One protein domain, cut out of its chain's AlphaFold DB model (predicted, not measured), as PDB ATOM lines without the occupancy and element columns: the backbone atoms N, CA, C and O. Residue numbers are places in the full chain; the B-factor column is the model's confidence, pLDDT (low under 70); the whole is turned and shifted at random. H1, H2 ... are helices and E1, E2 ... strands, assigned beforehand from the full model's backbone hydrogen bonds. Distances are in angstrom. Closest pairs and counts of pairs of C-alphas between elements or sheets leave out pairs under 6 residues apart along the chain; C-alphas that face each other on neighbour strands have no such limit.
ATOM      1  N   SER A 720     -28.764 -48.844   9.581       75.44
ATOM      2  CA  SER A 720     -29.795 -49.378   8.692       75.44
ATOM      3  C   SER A 720     -30.465 -48.345   7.776       75.44
ATOM      4  O   SER A 720     -30.689 -48.682   6.620       75.44
ATOM      5  N   VAL A 721     -30.753 -47.113   8.216       79.62
ATOM      6  CA  VAL A 721     -31.418 -46.082   7.383       79.62
ATOM      7  C   VAL A 721     -30.459 -45.540   6.330       79.62
ATOM      8  O   VAL A 721     -30.809 -45.445   5.155       79.62
ATOM      9  N   MET A 722     -29.211 -45.257   6.713       83.88
ATOM     10  CA  MET A 722     -28.189 -44.851   5.744       83.88
ATOM     11  C   MET A 722     -27.907 -45.968   4.738       83.88
ATOM     12  O   MET A 722     -27.767 -45.695   3.546       83.88
ATOM     13  N   GLN A 723     -27.869 -47.228   5.183       87.31
ATOM     14  CA  GLN A 723     -27.722 -48.358   4.269       87.31
ATOM     15  C   GLN A 723     -28.945 -48.529   3.360       87.31
ATOM     16  O   GLN A 723     -28.783 -48.803   2.174       87.31
ATOM     17  N   LEU A 724     -30.157 -48.322   3.880       89.38
ATOM     18  CA  LEU A 724     -31.386 -48.337   3.090       89.38
ATOM     19  C   LEU A 724     -31.348 -47.263   1.998       89.38
ATOM     20  O   LEU A 724     -31.611 -47.576   0.840       89.38
ATOM     21  N   ALA A 725     -30.960 -46.031   2.338       91.00
ATOM     22  CA  ALA A 725     -30.814 -44.945   1.373       91.00
ATOM     23  C   ALA A 725     -29.826 -45.311   0.257       91.00
ATOM     24  O   ALA A 725     -30.154 -45.166  -0.921       91.00
ATOM     25  N   LYS A 726     -28.653 -45.859   0.606       91.56
ATOM     26  CA  LYS A 726     -27.678 -46.338  -0.388       91.56
ATOM     27  C   LYS A 726     -28.266 -47.417  -1.291       91.56
ATOM     28  O   LYS A 726     -28.136 -47.312  -2.506       91.56
ATOM     29  N   ASN A 727     -28.930 -48.421  -0.719       92.75
ATOM     30  CA  ASN A 727     -29.517 -49.533  -1.466       92.75
ATOM     31  C   ASN A 727     -30.613 -49.053  -2.431       92.75
ATOM     32  O   ASN A 727     -30.652 -49.483  -3.585       92.75
ATOM     33  N   VAL A 728     -31.469 -48.125  -1.990       93.88
ATOM     34  CA  VAL A 728     -32.524 -47.535  -2.825       93.88
ATOM     35  C   VAL A 728     -31.927 -46.711  -3.963       93.88
ATOM     36  O   VAL A 728     -32.293 -46.921  -5.121       93.88
ATOM     37  N   VAL A 729     -30.973 -45.822  -3.668       94.44
ATOM     38  CA  VAL A 729     -30.311 -44.996  -4.690       94.44
ATOM     39  C   VAL A 729     -29.557 -45.869  -5.694       94.44
ATOM     40  O   VAL A 729     -29.702 -45.669  -6.896       94.44
ATOM     41  N   LEU A 730     -28.820 -46.885  -5.229       93.44
ATOM     42  CA  LEU A 730     -28.128 -47.853  -6.084       93.44
ATOM     43  C   LEU A 730     -29.107 -48.599  -7.002       93.44
ATOM     44  O   LEU A 730     -28.848 -48.729  -8.196       93.44
ATOM     45  N   THR A 731     -30.243 -49.054  -6.469       93.19
ATOM     46  CA  THR A 731     -31.278 -49.743  -7.259       93.19
ATOM     47  C   THR A 731     -31.827 -48.839  -8.356       93.19
ATOM     48  O   THR A 731     -31.883 -49.246  -9.512       93.19
ATOM     49  N   LEU A 732     -32.166 -47.591  -8.024       93.75
ATOM     50  CA  LEU A 732     -32.661 -46.630  -9.007       93.75
ATOM     51  C   LEU A 732     -31.600 -46.302 -10.063       93.75
ATOM     52  O   LEU A 732     -31.921 -46.291 -11.247       93.75
ATOM     53  N   MET A 733     -30.336 -46.107  -9.680       93.56
ATOM     54  CA  MET A 733     -29.238 -45.864 -10.630       93.56
ATOM     55  C   MET A 733     -29.037 -47.027 -11.615       93.56
ATOM     56  O   MET A 733     -28.764 -46.792 -12.789       93.56
ATOM     57  N   LEU A 734     -29.227 -48.274 -11.171       90.50
ATOM     58  CA  LEU A 734     -29.179 -49.465 -12.033       90.50
ATOM     59  C   LEU A 734     -30.418 -49.614 -12.935       90.50
ATOM     60  O   LEU A 734     -30.396 -50.389 -13.890       90.50
ATOM     61  N   SER A 735     -31.498 -48.889 -12.647       89.19
ATOM     62  CA  SER A 735     -32.787 -48.970 -13.342       89.19
ATOM     63  C   SER A 735     -33.199 -47.627 -13.950       89.19
ATOM     64  O   SER A 735     -34.320 -47.172 -13.763       89.19
ATOM     65  N   GLN A 736     -32.288 -46.976 -14.681       85.81
ATOM     66  CA  GLN A 736     -32.556 -45.725 -15.418       85.81
ATOM     67  C   GLN A 736     -33.048 -44.551 -14.542       85.81
ATOM     68  O   GLN A 736     -33.731 -43.653 -15.022       85.81
ATOM     69  N   CYS A 737     -32.675 -44.525 -13.260       89.56
ATOM     70  CA  CYS A 737     -32.999 -43.480 -12.281       89.56
ATOM     71  C   CYS A 737     -34.492 -43.334 -11.913       89.56
ATOM     72  O   CYS A 737     -34.834 -42.411 -11.169       89.56
ATOM     73  N   GLN A 738     -35.368 -44.234 -12.375       92.50
ATOM     74  CA  GLN A 738     -36.808 -44.184 -12.112       92.50
ATOM     75  C   GLN A 738     -37.452 -45.578 -12.151       92.50
ATOM     76  O   GLN A 738     -37.216 -46.358 -13.066       92.50
ATOM     77  N   LEU A 739     -38.331 -45.868 -11.189       94.12
ATOM     78  CA  LEU A 739     -39.140 -47.091 -11.136       94.12
ATOM     79  C   LEU A 739     -40.559 -46.787 -10.632       94.12
ATOM     80  O   LEU A 739     -40.817 -45.725 -10.069       94.12
ATOM     81  N   SER A 740     -41.503 -47.718 -10.789       94.06
ATOM     82  CA  SER A 740     -42.711 -47.703  -9.947       94.06
ATOM     83  C   SER A 740     -42.365 -48.126  -8.516       94.06
ATOM     84  O   SER A 740     -41.424 -48.892  -8.299       94.06
ATOM     85  N   PHE A 741     -43.142 -47.680  -7.526       93.62
ATOM     86  CA  PHE A 741     -42.942 -48.089  -6.133       93.62
ATOM     87  C   PHE A 741     -42.992 -49.613  -5.979       93.62
ATOM     88  O   PHE A 741     -42.180 -50.189  -5.258       93.62
ATOM     89  N   TRP A 742     -43.899 -50.280  -6.700       91.38
ATOM     90  CA  TRP A 742     -44.005 -51.736  -6.676       91.38
ATOM     91  C   TRP A 742     -42.738 -52.413  -7.216       91.38
ATOM     92  O   TRP A 742     -42.203 -53.300  -6.556       91.38
ATOM     93  N   GLN A 743     -42.210 -51.963  -8.360       94.31
ATOM     94  CA  GLN A 743     -40.958 -52.495  -8.916       94.31
ATOM     95  C   GLN A 743     -39.771 -52.250  -7.982       94.31
ATOM     96  O   GLN A 743     -39.008 -53.175  -7.715       94.31
ATOM     97  N   LEU A 744     -39.644 -51.036  -7.439       94.38
ATOM     98  CA  LEU A 744     -38.587 -50.706  -6.484       94.38
ATOM     99  C   LEU A 744     -38.658 -51.614  -5.250       94.38
ATOM    100  O   LEU A 744     -37.642 -52.155  -4.823       94.38
ATOM    101  N   LYS A 745     -39.859 -51.824  -4.703       93.25
ATOM    102  CA  LYS A 745     -40.083 -52.711  -3.559       93.25
ATOM    103  C   LYS A 745     -39.654 -54.152  -3.860       93.25
ATOM    104  O   LYS A 745     -38.988 -54.770  -3.033       93.25
ATOM    105  N   GLN A 746     -39.993 -54.673  -5.041       92.94
ATOM    106  CA  GLN A 746     -39.580 -56.017  -5.463       92.94
ATOM    107  C   GLN A 746     -38.061 -56.130  -5.628       92.94
ATOM    108  O   GLN A 746     -37.457 -57.051  -5.080       92.94
ATOM    109  N   GLU A 747     -37.421 -55.182  -6.314       92.81
ATOM    110  CA  GLU A 747     -35.964 -55.178  -6.497       92.81
ATOM    111  C   GLU A 747     -35.220 -55.101  -5.155       92.81
ATOM    112  O   GLU A 747     -34.255 -55.839  -4.935       92.81
ATOM    113  N   MET A 748     -35.705 -54.279  -4.220       93.69
ATOM    114  CA  MET A 748     -35.158 -54.176  -2.863       93.69
ATOM    115  C   MET A 748     -35.269 -55.499  -2.089       93.69
ATOM    116  O   MET A 748     -34.293 -55.947  -1.474       93.69
ATOM    117  N   LEU A 749     -36.422 -56.171  -2.175       92.25
ATOM    118  CA  LEU A 749     -36.646 -57.463  -1.528       92.25
ATOM    119  C   LEU A 749     -35.775 -58.566  -2.148       92.25
ATOM    120  O   LEU A 749     -35.221 -59.401  -1.434       92.25
ATOM    121  N   VAL A 750     -35.605 -58.566  -3.471       92.38
ATOM    122  CA  VAL A 750     -34.799 -59.569  -4.179       92.38
ATOM    123  C   VAL A 750     -33.311 -59.388  -3.880       92.38
ATOM    124  O   VAL A 750     -32.675 -60.359  -3.453       92.38
ATOM    125  N   ARG A 751     -32.775 -58.171  -4.060       90.38
ATOM    126  CA  ARG A 751     -31.331 -57.873  -3.990       90.38
ATOM    127  C   ARG A 751     -30.798 -57.744  -2.573       90.38
ATOM    128  O   ARG A 751     -29.713 -58.245  -2.292       90.38
ATOM    129  N   PHE A 752     -31.542 -57.076  -1.697       91.06
ATOM    130  CA  PHE A 752     -31.060 -56.696  -0.367       91.06
ATOM    131  C   PHE A 752     -31.818 -57.378   0.771       91.06
ATOM    132  O   PHE A 752     -31.426 -57.219   1.923       91.06
ATOM    133  N   LYS A 753     -32.876 -58.149   0.467       89.88
ATOM    134  CA  LYS A 753     -33.763 -58.769   1.471       89.88
ATOM    135  C   LYS A 753     -34.368 -57.734   2.428       89.88
ATOM    136  O   LYS A 753     -34.597 -58.022   3.597       89.88
ATOM    137  N   GLN A 754     -34.614 -56.526   1.920       88.00
ATOM    138  CA  GLN A 754     -35.182 -55.406   2.669       88.00
ATOM    139  C   GLN A 754     -36.577 -55.083   2.139       88.00
ATOM    140  O   GLN A 754     -36.755 -54.938   0.929       88.00
ATOM    141  N   ASP A 755     -37.552 -54.957   3.042       85.88
ATOM    142  CA  ASP A 755     -38.875 -54.450   2.683       85.88
ATOM    143  C   ASP A 755     -38.875 -52.919   2.647       85.88
ATOM    144  O   ASP A 755     -38.137 -52.266   3.389       85.88
ATOM    145  N   LEU A 756     -39.711 -52.347   1.783       89.50
ATOM    146  CA  LEU A 756     -39.832 -50.904   1.608       89.50
ATOM    147  C   LEU A 756     -41.296 -50.476   1.739       89.50
ATOM    148  O   LEU A 756     -42.197 -51.090   1.156       89.50
ATOM    149  N   SER A 757     -41.533 -49.395   2.484       88.50
ATOM    150  CA  SER A 757     -42.849 -48.766   2.621       88.50
ATOM    151  C   SER A 757     -42.860 -47.360   2.013       88.50
ATOM    152  O   SER A 757     -41.844 -46.665   1.998       88.50
ATOM    153  N   LEU A 758     -44.028 -46.910   1.540       85.31
ATOM    154  CA  LEU A 758     -44.192 -45.561   0.980       85.31
ATOM    155  C   LEU A 758     -43.893 -44.459   2.005       85.31
ATOM    156  O   LEU A 758     -43.388 -43.402   1.635       85.31
ATOM    157  N   ASN A 759     -44.182 -44.704   3.286       82.94
ATOM    158  CA  ASN A 759     -43.935 -43.738   4.355       82.94
ATOM    159  C   ASN A 759     -42.431 -43.496   4.558       82.94
ATOM    160  O   ASN A 759     -42.005 -42.351   4.674       82.94
ATOM    161  N   MET A 760     -41.620 -44.558   4.510       83.75
ATOM    162  CA  MET A 760     -40.158 -44.444   4.577       83.75
ATOM    163  C   MET A 760     -39.608 -43.666   3.377       83.75
ATOM    164  O   MET A 760     -38.790 -42.767   3.553       83.75
ATOM    165  N   CYS A 761     -40.111 -43.931   2.165       85.69
ATOM    166  CA  CYS A 761     -39.706 -43.177   0.978       85.69
ATOM    167  C   CYS A 761     -40.008 -41.677   1.099       85.69
ATOM    168  O   CYS A 761     -39.165 -40.852   0.760       85.69
ATOM    169  N   ARG A 762     -41.206 -41.325   1.586       82.56
ATOM    170  CA  ARG A 762     -41.661 -39.929   1.683       82.56
ATOM    171  C   ARG A 762     -41.013 -39.150   2.826       82.56
ATOM    172  O   ARG A 762     -40.836 -37.943   2.691       82.56
ATOM    173  N   ASN A 763     -40.656 -39.817   3.922       78.50
ATOM    174  CA  ASN A 763     -40.180 -39.136   5.126       78.50
ATOM    175  C   ASN A 763     -38.667 -39.269   5.316       78.50
ATOM    176  O   ASN A 763     -37.992 -38.262   5.512       78.50
ATOM    177  N   GLU A 764     -38.126 -40.487   5.227       82.94
ATOM    178  CA  GLU A 764     -36.719 -40.776   5.541       82.94
ATOM    179  C   GLU A 764     -35.793 -40.604   4.331       82.94
ATOM    180  O   GLU A 764     -34.624 -40.263   4.490       82.94
ATOM    181  N   LEU A 765     -36.303 -40.822   3.111       87.12
ATOM    182  CA  LEU A 765     -35.494 -40.831   1.884       87.12
ATOM    183  C   LEU A 765     -35.696 -39.604   0.983       87.12
ATOM    184  O   LEU A 765     -35.116 -39.538  -0.100       87.12
ATOM    185  N   ARG A 766     -36.474 -38.613   1.428       86.06
ATOM    186  CA  ARG A 766     -36.895 -37.451   0.623       86.06
ATOM    187  C   ARG A 766     -35.756 -36.604   0.041       86.06
ATOM    188  O   ARG A 766     -35.958 -35.900  -0.940       86.06
ATOM    189  N   ASP A 767     -34.574 -36.633   0.657       85.88
ATOM    190  CA  ASP A 767     -33.410 -35.886   0.164       85.88
ATOM    191  C   ASP A 767     -32.747 -36.594  -1.041       85.88
ATOM    192  O   ASP A 767     -32.017 -35.973  -1.816       85.88
ATOM    193  N   TYR A 768     -33.048 -37.882  -1.245       91.50
ATOM    194  CA  TYR A 768     -32.463 -38.730  -2.287       91.50
ATOM    195  C   TYR A 768     -33.445 -39.075  -3.415       91.50
ATOM    196  O   TYR A 768     -33.035 -39.214  -4.570       91.50
ATOM    197  N   ILE A 769     -34.732 -39.232  -3.092       92.81
ATOM    198  CA  ILE A 769     -35.768 -39.675  -4.034       92.81
ATOM    199  C   ILE A 769     -37.017 -38.793  -3.976       92.81
ATOM    200  O   ILE A 769     -37.385 -38.273  -2.926       92.81
ATOM    201  N   GLU A 770     -37.706 -38.693  -5.108       89.94
ATOM    202  CA  GLU A 770     -39.022 -38.073  -5.248       89.94
ATOM    203  C   GLU A 770     -40.069 -39.155  -5.511       89.94
ATOM    204  O   GLU A 770     -39.865 -40.042  -6.344       89.94
ATOM    205  N   VAL A 771     -41.203 -39.075  -4.811       89.75
ATOM    206  CA  VAL A 771     -42.357 -39.959  -5.025       89.75
ATOM    207  C   VAL A 771     -43.465 -39.145  -5.683       89.75
ATOM    208  O   VAL A 771     -44.091 -38.319  -5.020       89.75
ATOM    209  N   ILE A 772     -43.709 -39.384  -6.971       85.75
ATOM    210  CA  ILE A 772     -44.751 -38.717  -7.764       85.75
ATOM    211  C   ILE A 772     -45.767 -39.781  -8.167       85.75
ATOM    212  O   ILE A 772     -45.428 -40.746  -8.853       85.75
ATOM    213  N   ASP A 773     -47.001 -39.631  -7.691       83.81
ATOM    214  CA  ASP A 773     -48.069 -40.629  -7.790       83.81
ATOM    215  C   ASP A 773     -47.638 -42.009  -7.250       83.81
ATOM    216  O   ASP A 773     -47.595 -42.235  -6.037       83.81
ATOM    217  N   GLN A 774     -47.305 -42.926  -8.162       82.25
ATOM    218  CA  GLN A 774     -46.848 -44.301  -7.923       82.25
ATOM    219  C   GLN A 774     -45.416 -44.537  -8.436       82.25
ATOM    220  O   GLN A 774     -44.916 -45.662  -8.369       82.25
ATOM    221  N   SER A 775     -44.749 -43.508  -8.966       90.00
ATOM    222  CA  SER A 775     -43.373 -43.579  -9.452       90.00
ATOM    223  C   SER A 775     -42.400 -42.980  -8.443       90.00
ATOM    224  O   SER A 775     -42.679 -41.974  -7.793       90.00
ATOM    225  N   VAL A 776     -41.248 -43.624  -8.311       93.25
ATOM    226  CA  VAL A 776     -40.123 -43.190  -7.495       93.25
ATOM    227  C   VAL A 776     -38.959 -42.887  -8.428       93.25
ATOM    228  O   VAL A 776     -38.527 -43.765  -9.178       93.25
ATOM    229  N   ARG A 777     -38.452 -41.656  -8.384       93.75
ATOM    230  CA  ARG A 777     -37.308 -41.206  -9.192       93.75
ATOM    231  C   ARG A 777     -36.238 -40.560  -8.322       93.75
ATOM    232  O   ARG A 777     -36.525 -40.127  -7.209       93.75
ATOM    233  N   LEU A 778     -35.004 -40.503  -8.815       93.81
ATOM    234  CA  LEU A 778     -33.933 -39.756  -8.152       93.81
ATOM    235  C   LEU A 778     -34.238 -38.252  -8.148       93.81
ATOM    236  O   LEU A 778     -34.753 -37.720  -9.131       93.81
ATOM    237  N   THR A 779     -33.877 -37.560  -7.064       91.44
ATOM    238  CA  THR A 779     -33.882 -36.088  -7.038       91.44
ATOM    239  C   THR A 779     -32.868 -35.533  -8.054       91.44
ATOM    240  O   THR A 779     -31.898 -36.226  -8.391       91.44
ATOM    241  N   PRO A 780     -33.006 -34.276  -8.520       90.31
ATOM    242  CA  PRO A 780     -32.028 -33.648  -9.413       90.31
ATOM    243  C   PRO A 780     -30.551 -33.810  -8.984       90.31
ATOM    244  O   PRO A 780     -29.743 -34.220  -9.822       90.31
ATOM    245  N   PRO A 781     -30.151 -33.591  -7.709       91.62
ATOM    246  CA  PRO A 781     -28.773 -33.847  -7.286       91.62
ATOM    247  C   PRO A 781     -28.380 -35.327  -7.364       91.62
ATOM    248  O   PRO A 781     -27.245 -35.624  -7.724       91.62
ATOM    249  N   MET A 782     -29.276 -36.276  -7.086       93.56
ATOM    250  CA  MET A 782     -28.946 -37.701  -7.227       93.56
ATOM    251  C   MET A 782     -28.819 -38.133  -8.693       93.56
ATOM    252  O   MET A 782     -28.020 -39.017  -9.001       93.56
ATOM    253  N   PHE A 783     -29.519 -37.470  -9.613       89.44
ATOM    254  CA  PHE A 783     -29.283 -37.644 -11.046       89.44
ATOM    255  C   PHE A 783     -27.904 -37.108 -11.466       89.44
ATOM    256  O   PHE A 783     -27.172 -37.768 -12.202       89.44
ATOM    257  N   PHE A 784     -27.482 -35.955 -10.933       91.19
ATOM    258  CA  PHE A 784     -26.089 -35.506 -11.060       91.19
ATOM    259  C   PHE A 784     -25.112 -36.537 -10.474       91.19
ATOM    260  O   PHE A 784     -24.107 -36.863 -11.109       91.19
ATOM    261  N   ALA A 785     -25.425 -37.109  -9.307       92.94
ATOM    262  CA  ALA A 785     -24.604 -38.133  -8.669       92.94
ATOM    263  C   ALA A 785     -24.423 -39.374  -9.556       92.94
ATOM    264  O   ALA A 785     -23.327 -39.924  -9.597       92.94
ATOM    265  N   TYR A 786     -25.450 -39.784 -10.307       91.12
ATOM    266  CA  TYR A 786     -25.341 -40.868 -11.285       91.12
ATOM    267  C   TYR A 786     -24.280 -40.564 -12.355       91.12
ATOM    268  O   TYR A 786     -23.386 -41.377 -12.592       91.12
ATOM    269  N   ASN A 787     -24.292 -39.359 -12.931       89.00
ATOM    270  CA  ASN A 787     -23.270 -38.951 -13.902       89.00
ATOM    271  C   ASN A 787     -21.867 -38.896 -13.273       89.00
ATOM    272  O   ASN A 787     -20.884 -39.273 -13.910       89.00
ATOM    273  N   VAL A 788     -21.768 -38.475 -12.006       91.06
ATOM    274  CA  VAL A 788     -20.512 -38.501 -11.237       91.06
ATOM    275  C   VAL A 788     -20.003 -39.933 -11.046       91.06
ATOM    276  O   VAL A 788     -18.804 -40.164 -11.185       91.06
ATOM    277  N   VAL A 789     -20.882 -40.902 -10.770       91.06
ATOM    278  CA  VAL A 789     -20.523 -42.327 -10.640       91.06
ATOM    279  C   VAL A 789     -19.931 -42.846 -11.945       91.06
ATOM    280  O   VAL A 789     -18.805 -43.346 -11.950       91.06
ATOM    281  N   VAL A 790     -20.648 -42.653 -13.058       86.69
ATOM    282  CA  VAL A 790     -20.201 -43.064 -14.398       86.69
ATOM    283  C   VAL A 790     -18.846 -42.437 -14.732       86.69
ATOM    284  O   VAL A 790     -17.953 -43.104 -15.264       86.69
ATOM    285  N   LEU A 791     -18.660 -41.160 -14.376       89.06
ATOM    286  CA  LEU A 791     -17.405 -40.447 -14.571       89.06
ATOM    287  C   LEU A 791     -16.256 -41.077 -13.768       89.06
ATOM    288  O   LEU A 791     -15.239 -41.466 -14.343       89.06
ATOM    289  N   LEU A 792     -16.435 -41.204 -12.451       89.81
ATOM    290  CA  LEU A 792     -15.399 -41.649 -11.521       89.81
ATOM    291  C   LEU A 792     -15.041 -43.126 -11.685       89.81
ATOM    292  O   LEU A 792     -13.885 -43.477 -11.458       89.81
ATOM    293  N   ASN A 793     -15.963 -43.992 -12.116       86.56
ATOM    294  CA  ASN A 793     -15.656 -45.409 -12.346       86.56
ATOM    295  C   ASN A 793     -14.620 -45.629 -13.455       86.56
ATOM    296  O   ASN A 793     -13.931 -46.644 -13.456       86.56
ATOM    297  N   SER A 794     -14.411 -44.657 -14.347       82.94
ATOM    298  CA  SER A 794     -13.315 -44.712 -15.330       82.94
ATOM    299  C   SER A 794     -12.009 -44.085 -14.854       82.94
ATOM    300  O   SER A 794     -11.020 -44.114 -15.578       82.94
ATOM    301  N   SER A 795     -11.988 -43.562 -13.629       82.88
ATOM    302  CA  SER A 795     -10.820 -42.975 -12.967       82.88
ATOM    303  C   SER A 795     -10.548 -43.664 -11.620       82.88
ATOM    304  O   SER A 795     -10.197 -43.013 -10.641       82.88
ATOM    305  N   ASP A 796     -10.776 -44.981 -11.527       84.62
ATOM    306  CA  ASP A 796     -10.604 -45.786 -10.296       84.62
ATOM    307  C   ASP A 796     -11.351 -45.222  -9.058       84.62
ATOM    308  O   ASP A 796     -10.948 -45.328  -7.892       84.62
ATOM    309  N   GLY A 797     -12.488 -44.572  -9.304       88.06
ATOM    310  CA  GLY A 797     -13.334 -43.975  -8.279       88.06
ATOM    311  C   GLY A 797     -12.763 -42.703  -7.646       88.06
ATOM    312  O   GLY A 797     -13.229 -42.332  -6.565       88.06
ATOM    313  N   ARG A 798     -11.747 -42.053  -8.236       91.19
ATOM    314  CA  ARG A 798     -11.144 -40.819  -7.705       91.19
ATOM    315  C   ARG A 798     -10.790 -39.830  -8.814       91.19
ATOM    316  O   ARG A 798     -10.324 -40.221  -9.873       91.19
ATOM    317  N   MET A 799     -10.955 -38.535  -8.552       91.56
ATOM    318  CA  MET A 799     -10.595 -37.484  -9.510       91.56
ATOM    319  C   MET A 799     -10.225 -36.183  -8.794       91.56
ATOM    320  O   MET A 799     -10.897 -35.827  -7.821       91.56
ATOM    321  N   PRO A 800      -9.186 -35.450  -9.229       91.00
ATOM    322  CA  PRO A 800      -8.937 -34.098  -8.740       91.00
ATOM    323  C   PRO A 800     -10.151 -33.192  -8.984       91.00
ATOM    324  O   PRO A 800     -10.770 -33.227 -10.043       91.00
ATOM    325  N   TYR A 801     -10.513 -32.385  -7.989       89.75
ATOM    326  CA  TYR A 801     -11.701 -31.532  -8.056       89.75
ATOM    327  C   TYR A 801     -11.613 -30.492  -9.181       89.75
ATOM    328  O   TYR A 801     -12.621 -30.189  -9.811       89.75
ATOM    329  N   ASP A 802     -10.411 -29.978  -9.444       87.44
ATOM    330  CA  ASP A 802     -10.180 -28.943 -10.457       87.44
ATOM    331  C   ASP A 802     -10.318 -29.490 -11.889       87.44
ATOM    332  O   ASP A 802     -10.786 -28.783 -12.780       87.44
ATOM    333  N   ASP A 803     -10.017 -30.776 -12.091       88.38
ATOM    334  CA  ASP A 803     -10.133 -31.448 -13.394       88.38
ATOM    335  C   ASP A 803     -11.573 -31.887 -13.700       88.38
ATOM    336  O   ASP A 803     -11.936 -32.129 -14.853       88.38
ATOM    337  N   PHE A 804     -12.421 -31.969 -12.669       89.88
ATOM    338  CA  PHE A 804     -13.757 -32.552 -12.766       89.88
ATOM    339  C   PHE A 804     -14.638 -31.886 -13.817       89.88
ATOM    340  O   PHE A 804     -15.284 -32.582 -14.591       89.88
ATOM    341  N   ILE A 805     -14.687 -30.551 -13.856       86.94
ATOM    342  CA  ILE A 805     -15.592 -29.833 -14.767       86.94
ATOM    343  C   ILE A 805     -15.220 -30.114 -16.225       86.94
ATOM    344  O   ILE A 805     -16.102 -30.368 -17.046       86.94
ATOM    345  N   VAL A 806     -13.921 -30.095 -16.530       86.00
ATOM    346  CA  VAL A 806     -13.398 -30.350 -17.877       86.00
ATOM    347  C   VAL A 806     -13.727 -31.780 -18.298       86.00
ATOM    348  O   VAL A 806     -14.264 -32.004 -19.383       86.00
ATOM    349  N   GLU A 807     -13.469 -32.745 -17.417       86.62
ATOM    350  CA  GLU A 807     -13.669 -34.159 -17.720       86.62
ATOM    351  C   GLU A 807     -15.155 -34.543 -17.782       86.62
ATOM    352  O   GLU A 807     -15.561 -35.330 -18.638       86.62
ATOM    353  N   TYR A 808     -15.997 -33.928 -16.945       86.69
ATOM    354  CA  TYR A 808     -17.451 -34.073 -17.001       86.69
ATOM    355  C   TYR A 808     -17.994 -33.596 -18.353       86.69
ATOM    356  O   TYR A 808     -18.696 -34.345 -19.031       86.69
ATOM    357  N   GLN A 809     -17.611 -32.391 -18.793       83.94
ATOM    358  CA  GLN A 809     -18.049 -31.821 -20.075       83.94
ATOM    359  C   GLN A 809     -17.585 -32.649 -21.273       83.94
ATOM    360  O   GLN A 809     -18.366 -32.904 -22.191       83.94
ATOM    361  N   ARG A 810     -16.331 -33.118 -21.244       82.56
ATOM    362  CA  ARG A 810     -15.770 -33.987 -22.286       82.56
ATOM    363  C   ARG A 810     -16.603 -35.254 -22.474       82.56
ATOM    364  O   ARG A 810     -16.698 -35.771 -23.583       82.56
ATOM    365  N   ARG A 811     -17.175 -35.775 -21.387       77.44
ATOM    366  CA  ARG A 811     -17.796 -37.098 -21.355       77.44
ATOM    367  C   ARG A 811     -19.305 -37.092 -21.554       77.44
ATOM    368  O   ARG A 811     -19.833 -38.045 -22.117       77.44
ATOM    369  N   THR A 812     -19.995 -36.034 -21.143       71.00
ATOM    370  CA  THR A 812     -21.439 -35.898 -21.379       71.00
ATOM    371  C   THR A 812     -21.771 -35.448 -22.804       71.00
ATOM    372  O   THR A 812     -22.948 -35.284 -23.113       71.00
ATOM    373  N   SER A 813     -20.766 -35.231 -23.670       63.84
ATOM    374  CA  SER A 813     -20.913 -34.759 -25.062       63.84
ATOM    375  C   SER A 813     -21.815 -33.526 -25.198       63.84
ATOM    376  O   SER A 813     -22.422 -33.289 -26.242       63.84
ATOM    377  N   SER A 814     -21.936 -32.751 -24.119       64.06
ATOM    378  CA  SER A 814     -22.868 -31.638 -24.023       64.06
ATOM    379  C   SER A 814     -22.155 -30.361 -24.430       64.06
ATOM    380  O   SER A 814     -21.080 -30.052 -23.922       64.06
ATOM    381  N   THR A 815     -22.771 -29.585 -25.319       58.38
ATOM    382  CA  THR A 815     -22.356 -28.204 -25.607       58.38
ATOM    383  C   THR A 815     -22.673 -27.257 -24.446       58.38
ATOM    384  O   THR A 815     -22.206 -26.118 -24.432       58.38
ATOM    385  N   HIS A 816     -23.458 -27.716 -23.466       64.56
ATOM    386  CA  HIS A 816     -23.835 -26.964 -22.281       64.56
ATOM    387  C   HIS A 816     -22.794 -27.146 -21.172       64.56
ATOM    388  O   HIS A 816     -22.533 -28.263 -20.717       64.56
ATOM    389  N   LEU A 817     -22.213 -26.034 -20.718       75.62
ATOM    390  CA  LEU A 817     -21.319 -26.006 -19.561       75.62
ATOM    391  C   LEU A 817     -22.084 -26.486 -18.312       75.62
ATOM    392  O   LEU A 817     -23.236 -26.117 -18.108       75.62
ATOM    393  N   LEU A 818     -21.450 -27.314 -17.480       84.44
ATOM    394  CA  LEU A 818     -22.024 -27.770 -16.211       84.44
ATOM    395  C   LEU A 818     -22.214 -26.584 -15.253       84.44
ATOM    396  O   LEU A 818     -21.223 -26.049 -14.747       84.44
ATOM    397  N   TYR A 819     -23.464 -26.226 -14.954       84.69
ATOM    398  CA  TYR A 819     -23.778 -25.232 -13.934       84.69
ATOM    399  C   TYR A 819     -24.511 -25.865 -12.742       84.69
ATOM    400  O   TYR A 819     -25.481 -26.595 -12.929       84.69
ATOM    401  N   PRO A 820     -24.125 -25.553 -11.487       85.81
ATOM    402  CA  PRO A 820     -24.843 -26.020 -10.294       85.81
ATOM    403  C   PRO A 820     -26.337 -25.675 -10.290       85.81
ATOM    404  O   PRO A 820     -27.151 -26.402  -9.719       85.81
ATOM    405  N   THR A 821     -26.693 -24.561 -10.934       84.88
ATOM    406  CA  THR A 821     -28.066 -24.062 -11.040       84.88
ATOM    407  C   THR A 821     -28.968 -24.997 -11.830       84.88
ATOM    408  O   THR A 821     -30.159 -25.044 -11.541       84.88
ATOM    409  N   ASP A 822     -28.402 -25.801 -12.733       84.94
ATOM    410  CA  ASP A 822     -29.134 -26.813 -13.508       84.94
ATOM    411  C   ASP A 822     -29.673 -27.943 -12.609       84.94
ATOM    412  O   ASP A 822     -30.539 -28.710 -13.014       84.94
ATOM    413  N   TYR A 823     -29.188 -28.019 -11.366       86.31
ATOM    414  CA  TYR A 823     -29.612 -28.975 -10.342       86.31
ATOM    415  C   TYR A 823     -30.237 -28.288  -9.115       86.31
ATOM    416  O   TYR A 823     -30.457 -28.932  -8.091       86.31
ATOM    417  N   GLY A 824     -30.510 -26.980  -9.192       83.75
ATOM    418  CA  GLY A 824     -31.110 -26.200  -8.106       83.75
ATOM    419  C   GLY A 824     -30.150 -25.814  -6.976       83.75
ATOM    420  O   GLY A 824     -30.602 -25.533  -5.863       83.75
ATOM    421  N   PHE A 825     -28.838 -25.786  -7.242       87.12
ATOM    422  CA  PHE A 825     -27.815 -25.379  -6.275       87.12
ATOM    423  C   PHE A 825     -27.054 -24.124  -6.734       87.12
ATOM    424  O   PHE A 825     -26.849 -23.908  -7.924       87.12
ATOM    425  N   PRO A 826     -26.588 -23.273  -5.805       83.19
ATOM    426  CA  PRO A 826     -25.922 -22.019  -6.158       83.19
ATOM    427  C   PRO A 826     -24.426 -22.178  -6.460       83.19
ATOM    428  O   PRO A 826     -23.840 -21.330  -7.131       83.19
ATOM    429  N   THR A 827     -23.782 -23.233  -5.949       88.38
ATOM    430  CA  THR A 827     -22.337 -23.470  -6.094       88.38
ATOM    431  C   THR A 827     -22.023 -24.964  -6.208       88.38
ATOM    432  O   THR A 827     -22.766 -25.800  -5.694       88.38
ATOM    433  N   MET A 828     -20.898 -25.307  -6.849       89.25
ATOM    434  CA  MET A 828     -20.452 -26.702  -6.987       89.25
ATOM    435  C   MET A 828     -20.215 -27.400  -5.635       89.25
ATOM    436  O   MET A 828     -20.644 -28.541  -5.494       89.25
ATOM    437  N   PRO A 829     -19.587 -26.774  -4.615       89.38
ATOM    438  CA  PRO A 829     -19.443 -27.401  -3.300       89.38
ATOM    439  C   PRO A 829     -20.779 -27.803  -2.668       89.38
ATOM    440  O   PRO A 829     -20.898 -28.929  -2.207       89.38
ATOM    441  N   ARG A 830     -21.805 -26.940  -2.733       88.19
ATOM    442  CA  ARG A 830     -23.148 -27.255  -2.214       88.19
ATOM    443  C   ARG A 830     -23.816 -28.407  -2.965       88.19
ATOM    444  O   ARG A 830     -24.471 -29.234  -2.341       88.19
ATOM    445  N   LEU A 831     -23.629 -28.474  -4.283       90.94
ATOM    446  CA  LEU A 831     -24.115 -29.600  -5.079       90.94
ATOM    447  C   LEU A 831     -23.417 -30.910  -4.673       90.94
ATOM    448  O   LEU A 831     -24.076 -31.935  -4.530       90.94
ATOM    449  N   PHE A 832     -22.104 -30.876  -4.422       92.38
ATOM    450  CA  PHE A 832     -21.375 -32.035  -3.901       92.38
ATOM    451  C   PHE A 832     -21.793 -32.417  -2.476       92.38
ATOM    452  O   PHE A 832     -21.866 -33.606  -2.171       92.38
ATOM    453  N   ASP A 833     -22.122 -31.440  -1.628       90.19
ATOM    454  CA  ASP A 833     -22.661 -31.695  -0.290       90.19
ATOM    455  C   ASP A 833     -23.997 -32.447  -0.347       90.19
ATOM    456  O   ASP A 833     -24.230 -33.361   0.442       90.19
ATOM    457  N   ALA A 834     -24.841 -32.135  -1.334       90.19
ATOM    458  CA  ALA A 834     -26.107 -32.828  -1.548       90.19
ATOM    459  C   ALA A 834     -25.945 -34.291  -1.999       90.19
ATOM    460  O   ALA A 834     -26.873 -35.076  -1.836       90.19
ATOM    461  N   ILE A 835     -24.781 -34.683  -2.536       93.62
ATOM    462  CA  ILE A 835     -24.528 -36.037  -3.059       93.62
ATOM    463  C   ILE A 835     -23.518 -36.842  -2.236       93.62
ATOM    464  O   ILE A 835     -23.018 -37.867  -2.708       93.62
ATOM    465  N   GLN A 836     -23.242 -36.433  -0.993       92.12
ATOM    466  CA  GLN A 836     -22.253 -37.079  -0.115       92.12
ATOM    467  C   GLN A 836     -22.508 -38.571   0.150       92.12
ATOM    468  O   GLN A 836     -21.574 -39.291   0.518       92.12
ATOM    469  N   LEU A 837     -23.746 -39.045  -0.048       91.56
ATOM    470  CA  LEU A 837     -24.097 -40.468  -0.011       91.56
ATOM    471  C   LEU A 837     -23.315 -41.275  -1.066       91.56
ATOM    472  O   LEU A 837     -22.883 -42.400  -0.800       91.56
ATOM    473  N   VAL A 838     -23.119 -40.677  -2.244       93.75
ATOM    474  CA  VAL A 838     -22.563 -41.303  -3.449       93.75
ATOM    475  C   VAL A 838     -21.103 -40.908  -3.659       93.75
ATOM    476  O   VAL A 838     -20.258 -41.776  -3.867       93.75
ATOM    477  N   ALA A 839     -20.774 -39.617  -3.581       93.06
ATOM    478  CA  ALA A 839     -19.419 -39.116  -3.803       93.06
ATOM    479  C   ALA A 839     -19.083 -37.980  -2.834       93.06
ATOM    480  O   ALA A 839     -19.903 -37.105  -2.573       93.06
ATOM    481  N   GLN A 840     -17.855 -37.974  -2.312       92.69
ATOM    482  CA  GLN A 840     -17.394 -36.988  -1.334       92.69
ATOM    483  C   GLN A 840     -16.172 -36.235  -1.843       92.69
ATOM    484  O   GLN A 840     -15.243 -36.832  -2.385       92.69
ATOM    485  N   VAL A 841     -16.129 -34.930  -1.590       92.19
ATOM    486  CA  VAL A 841     -14.936 -34.112  -1.824       92.19
ATOM    487  C   VAL A 841     -14.075 -34.143  -0.563       92.19
ATOM    488  O   VAL A 841     -14.496 -33.682   0.495       92.19
ATOM    489  N   ARG A 842     -12.857 -34.681  -0.658       89.25
ATOM    490  CA  ARG A 842     -11.878 -34.707   0.441       89.25
ATOM    491  C   ARG A 842     -10.660 -33.858   0.113       89.25
ATOM    492  O   ARG A 842     -10.321 -33.677  -1.048       89.25
ATOM    493  N   GLY A 843      -9.979 -33.373   1.148       83.94
ATOM    494  CA  GLY A 843      -8.762 -32.570   1.020       83.94
ATOM    495  C   GLY A 843      -8.954 -31.110   1.431       83.94
ATOM    496  O   GLY A 843     -10.048 -30.680   1.793       83.94
ATOM    497  N   ARG A 844      -7.860 -30.342   1.438       77.06
ATOM    498  CA  ARG A 844      -7.846 -28.934   1.870       77.06
ATOM    499  C   ARG A 844      -7.336 -28.035   0.746       77.06
ATOM    500  O   ARG A 844      -6.372 -28.375   0.065       77.06
ATOM    501  N   ARG A 845      -7.941 -26.848   0.629       69.81
ATOM    502  CA  ARG A 845      -7.552 -25.781  -0.313       69.81
ATOM    503  C   ARG A 845      -7.444 -26.300  -1.756       69.81
ATOM    504  O   ARG A 845      -8.467 -26.724  -2.281       69.81
ATOM    505  N   ASN A 846      -6.246 -26.289  -2.343       70.69
ATOM    506  CA  ASN A 846      -5.982 -26.593  -3.756       70.69
ATOM    507  C   ASN A 846      -5.768 -28.093  -4.032       70.69
ATOM    508  O   ASN A 846      -5.448 -28.471  -5.148       70.69
ATOM    509  N   TYR A 847      -5.908 -28.956  -3.022       80.62
ATOM    510  CA  TYR A 847      -5.734 -30.407  -3.161       80.62
ATOM    511  C   TYR A 847      -7.030 -31.129  -2.807       80.62
ATOM    512  O   TYR A 847      -7.067 -31.957  -1.894       80.62
ATOM    513  N   LYS A 848      -8.126 -30.739  -3.458       91.50
ATOM    514  CA  LYS A 848      -9.413 -31.417  -3.300       91.50
ATOM    515  C   LYS A 848      -9.504 -32.571  -4.292       91.50
ATOM    516  O   LYS A 848      -9.192 -32.414  -5.468       91.50
ATOM    517  N   THR A 849      -9.966 -33.718  -3.824       91.62
ATOM    518  CA  THR A 849     -10.195 -34.917  -4.629       91.62
ATOM    519  C   THR A 849     -11.616 -35.392  -4.389       91.62
ATOM    520  O   THR A 849     -12.056 -35.509  -3.246       91.62
ATOM    521  N   ILE A 850     -12.332 -35.666  -5.466       93.56
ATOM    522  CA  ILE A 850     -13.642 -36.297  -5.444       93.56
ATOM    523  C   ILE A 850     -13.413 -37.800  -5.345       93.56
ATOM    524  O   ILE A 850     -12.641 -38.364  -6.119       93.56
ATOM    525  N   ILE A 851     -14.048 -38.443  -4.374       93.19
ATOM    526  CA  ILE A 851     -13.900 -39.869  -4.093       93.19
ATOM    527  C   ILE A 851     -15.282 -40.508  -4.120       93.19
ATOM    528  O   ILE A 851     -16.178 -40.098  -3.380       93.19
ATOM    529  N   LEU A 852     -15.432 -41.529  -4.958       93.81
ATOM    530  CA  LEU A 852     -16.642 -42.327  -5.062       93.81
ATOM    531  C   LEU A 852     -16.758 -43.283  -3.871       93.81
ATOM    532  O   LEU A 852     -15.787 -43.945  -3.487       93.81
ATOM    533  N   ASN A 853     -17.961 -43.389  -3.316       91.81
ATOM    534  CA  ASN A 853     -18.277 -44.384  -2.307       91.81
ATOM    535  C   ASN A 853     -18.157 -45.805  -2.918       91.81
ATOM    536  O   ASN A 853     -18.764 -46.071  -3.958       91.81
ATOM    537  N   PRO A 854     -17.387 -46.729  -2.301       88.25
ATOM    538  CA  PRO A 854     -17.124 -48.062  -2.850       88.25
ATOM    539  C   PRO A 854     -18.365 -48.868  -3.241       88.25
ATOM    540  O   PRO A 854     -18.297 -49.651  -4.186       88.25
ATOM    541  N   GLU A 855     -19.494 -48.678  -2.552       86.12
ATOM    542  CA  GLU A 855     -20.749 -49.387  -2.847       86.12
ATOM    543  C   GLU A 855     -21.305 -49.063  -4.245       86.12
ATOM    544  O   GLU A 855     -21.938 -49.912  -4.868       86.12
ATOM    545  N   PHE A 856     -20.992 -47.877  -4.776       89.38
ATOM    546  CA  PHE A 856     -21.437 -47.413  -6.092       89.38
ATOM    547  C   PHE A 856     -20.432 -47.715  -7.216       89.38
ATOM    548  O   PHE A 856     -20.707 -47.430  -8.377       89.38
ATOM    549  N   ARG A 857     -19.288 -48.357  -6.920       83.25
ATOM    550  CA  ARG A 857     -18.318 -48.800  -7.947       83.25
ATOM    551  C   ARG A 857     -18.850 -49.903  -8.871       83.25
ATOM    552  O   ARG A 857     -18.189 -50.261  -9.836       83.25
TER     553      ARG A 857
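What this domain is: This is residues 720 to 857 of the 859 residues of the protein "Hypothetical protein" of Adineta ricciae (UniProt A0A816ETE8). The model has two lobes end to end: in the first, H1 and H2 cover one face of the three-stranded sheet E1 E3 E2, and in the second, H4 crosses one face of the three-stranded sheet E4 E6 E5, with H5, H6 and H7 round it. H4 lies in the middle of the whole, its first residues by the first sheet and its last over the second. The printed part has 138 residues, with eight named helices and six named strands in the order H1 E1 H2 H3 E2 E3 H4 E4 H5 H6 H7 E5 E6 H8, a mixed class of helices and strands. Both sheets are antiparallel, and the whole is compact, with a radius of gyration of the C-alphas of 15.4 A, yet elongated in outline, spanning 43 by 27 by 24 A.

Where its parts are: Find C-alpha 720 at (-29.795, -49.378, 8.692); from there H1, residues 720 to 734, runs 20.7 A. Next come E1, residues 738 to 740, and H2, residues 741 to 752, 15.8 A long. H3 is residues 758 to 763, E2 residues 769 to 772, and E3 residues 775 to 778. Look for C-alpha 780 at (-32.028, -33.648, -9.413), where H4, residues 780 to 793, begins its 20.4 A. Read on through E4, residues 798 to 800, H5, residues 804 to 811, H6, residues 820 to 823, and H7, residues 828 to 834. E5, residues 839 to 842, and E6, residues 849 to 852, lead to H8, residues 854 to 857, which ends at C-alpha 857, (-18.318, -48.800, -7.947).

How they stand to each other: Start with the first sheet, where E3 is the inner strand: N 739 of E1 and O 776 of E3 are 2.9 A apart, and N 770 of E2 and O 777 of E3 are 2.8 A apart, both within hydrogen-bond range. H1 and H2 lie on the same face, making two layers, helices on one face of a sheet. H1 touches H2 with its residues 727 to 732 alone; the closest C-alphas, of Val 728 and Met 748, are 7.1 A apart. H2 stands up from the sheet, rising 48 degrees, and H3 only grazes the sheet with residues 758 to 762. E1, H2 and H3, and E2 form a split strand-helix-strand unit, two strands running the same way with E3 between them, and its crossover is right-handed. Step on to H4, the hub, which touches H5, H6 and H8; for instance, the closest C-alphas of H4 and H5, those of Leu 791 and Tyr 808, are 6.8 A apart. H6 and H7 only just touch, with 3 pairs of C-alphas within 8 A, the closest being those of Pro 820 and Met 828, 5.5 A apart. H4 and H7 are on the second sheet in two layers, and H4 runs across the strands, at 79 degrees to E5 on the local plane. In that sheet, look at N 799 of E4 and O 850 of E6, 3.0 A apart, and at N 840 of E5 and O 851 of E6 in the hairpin E5 and E6, 2.9 A apart. In H1, H2, H3, H4, H5 and H7 every O i to N i+4 pair is within hydrogen-bond range; H6 and H8 are too short for such a pair.

The domain as a whole: The two C-alphas farthest apart, those of Trp 742 and Asn 846, are 45.7 A from each other. The printed part has no cut and no long link; the links H5 to H6 and E5 to E6 are short, and the others are tight. In the B-factor column you will find a mean pLDDT of the printed part of 87.6, with residues 813 to 816 and residue 845 under 70.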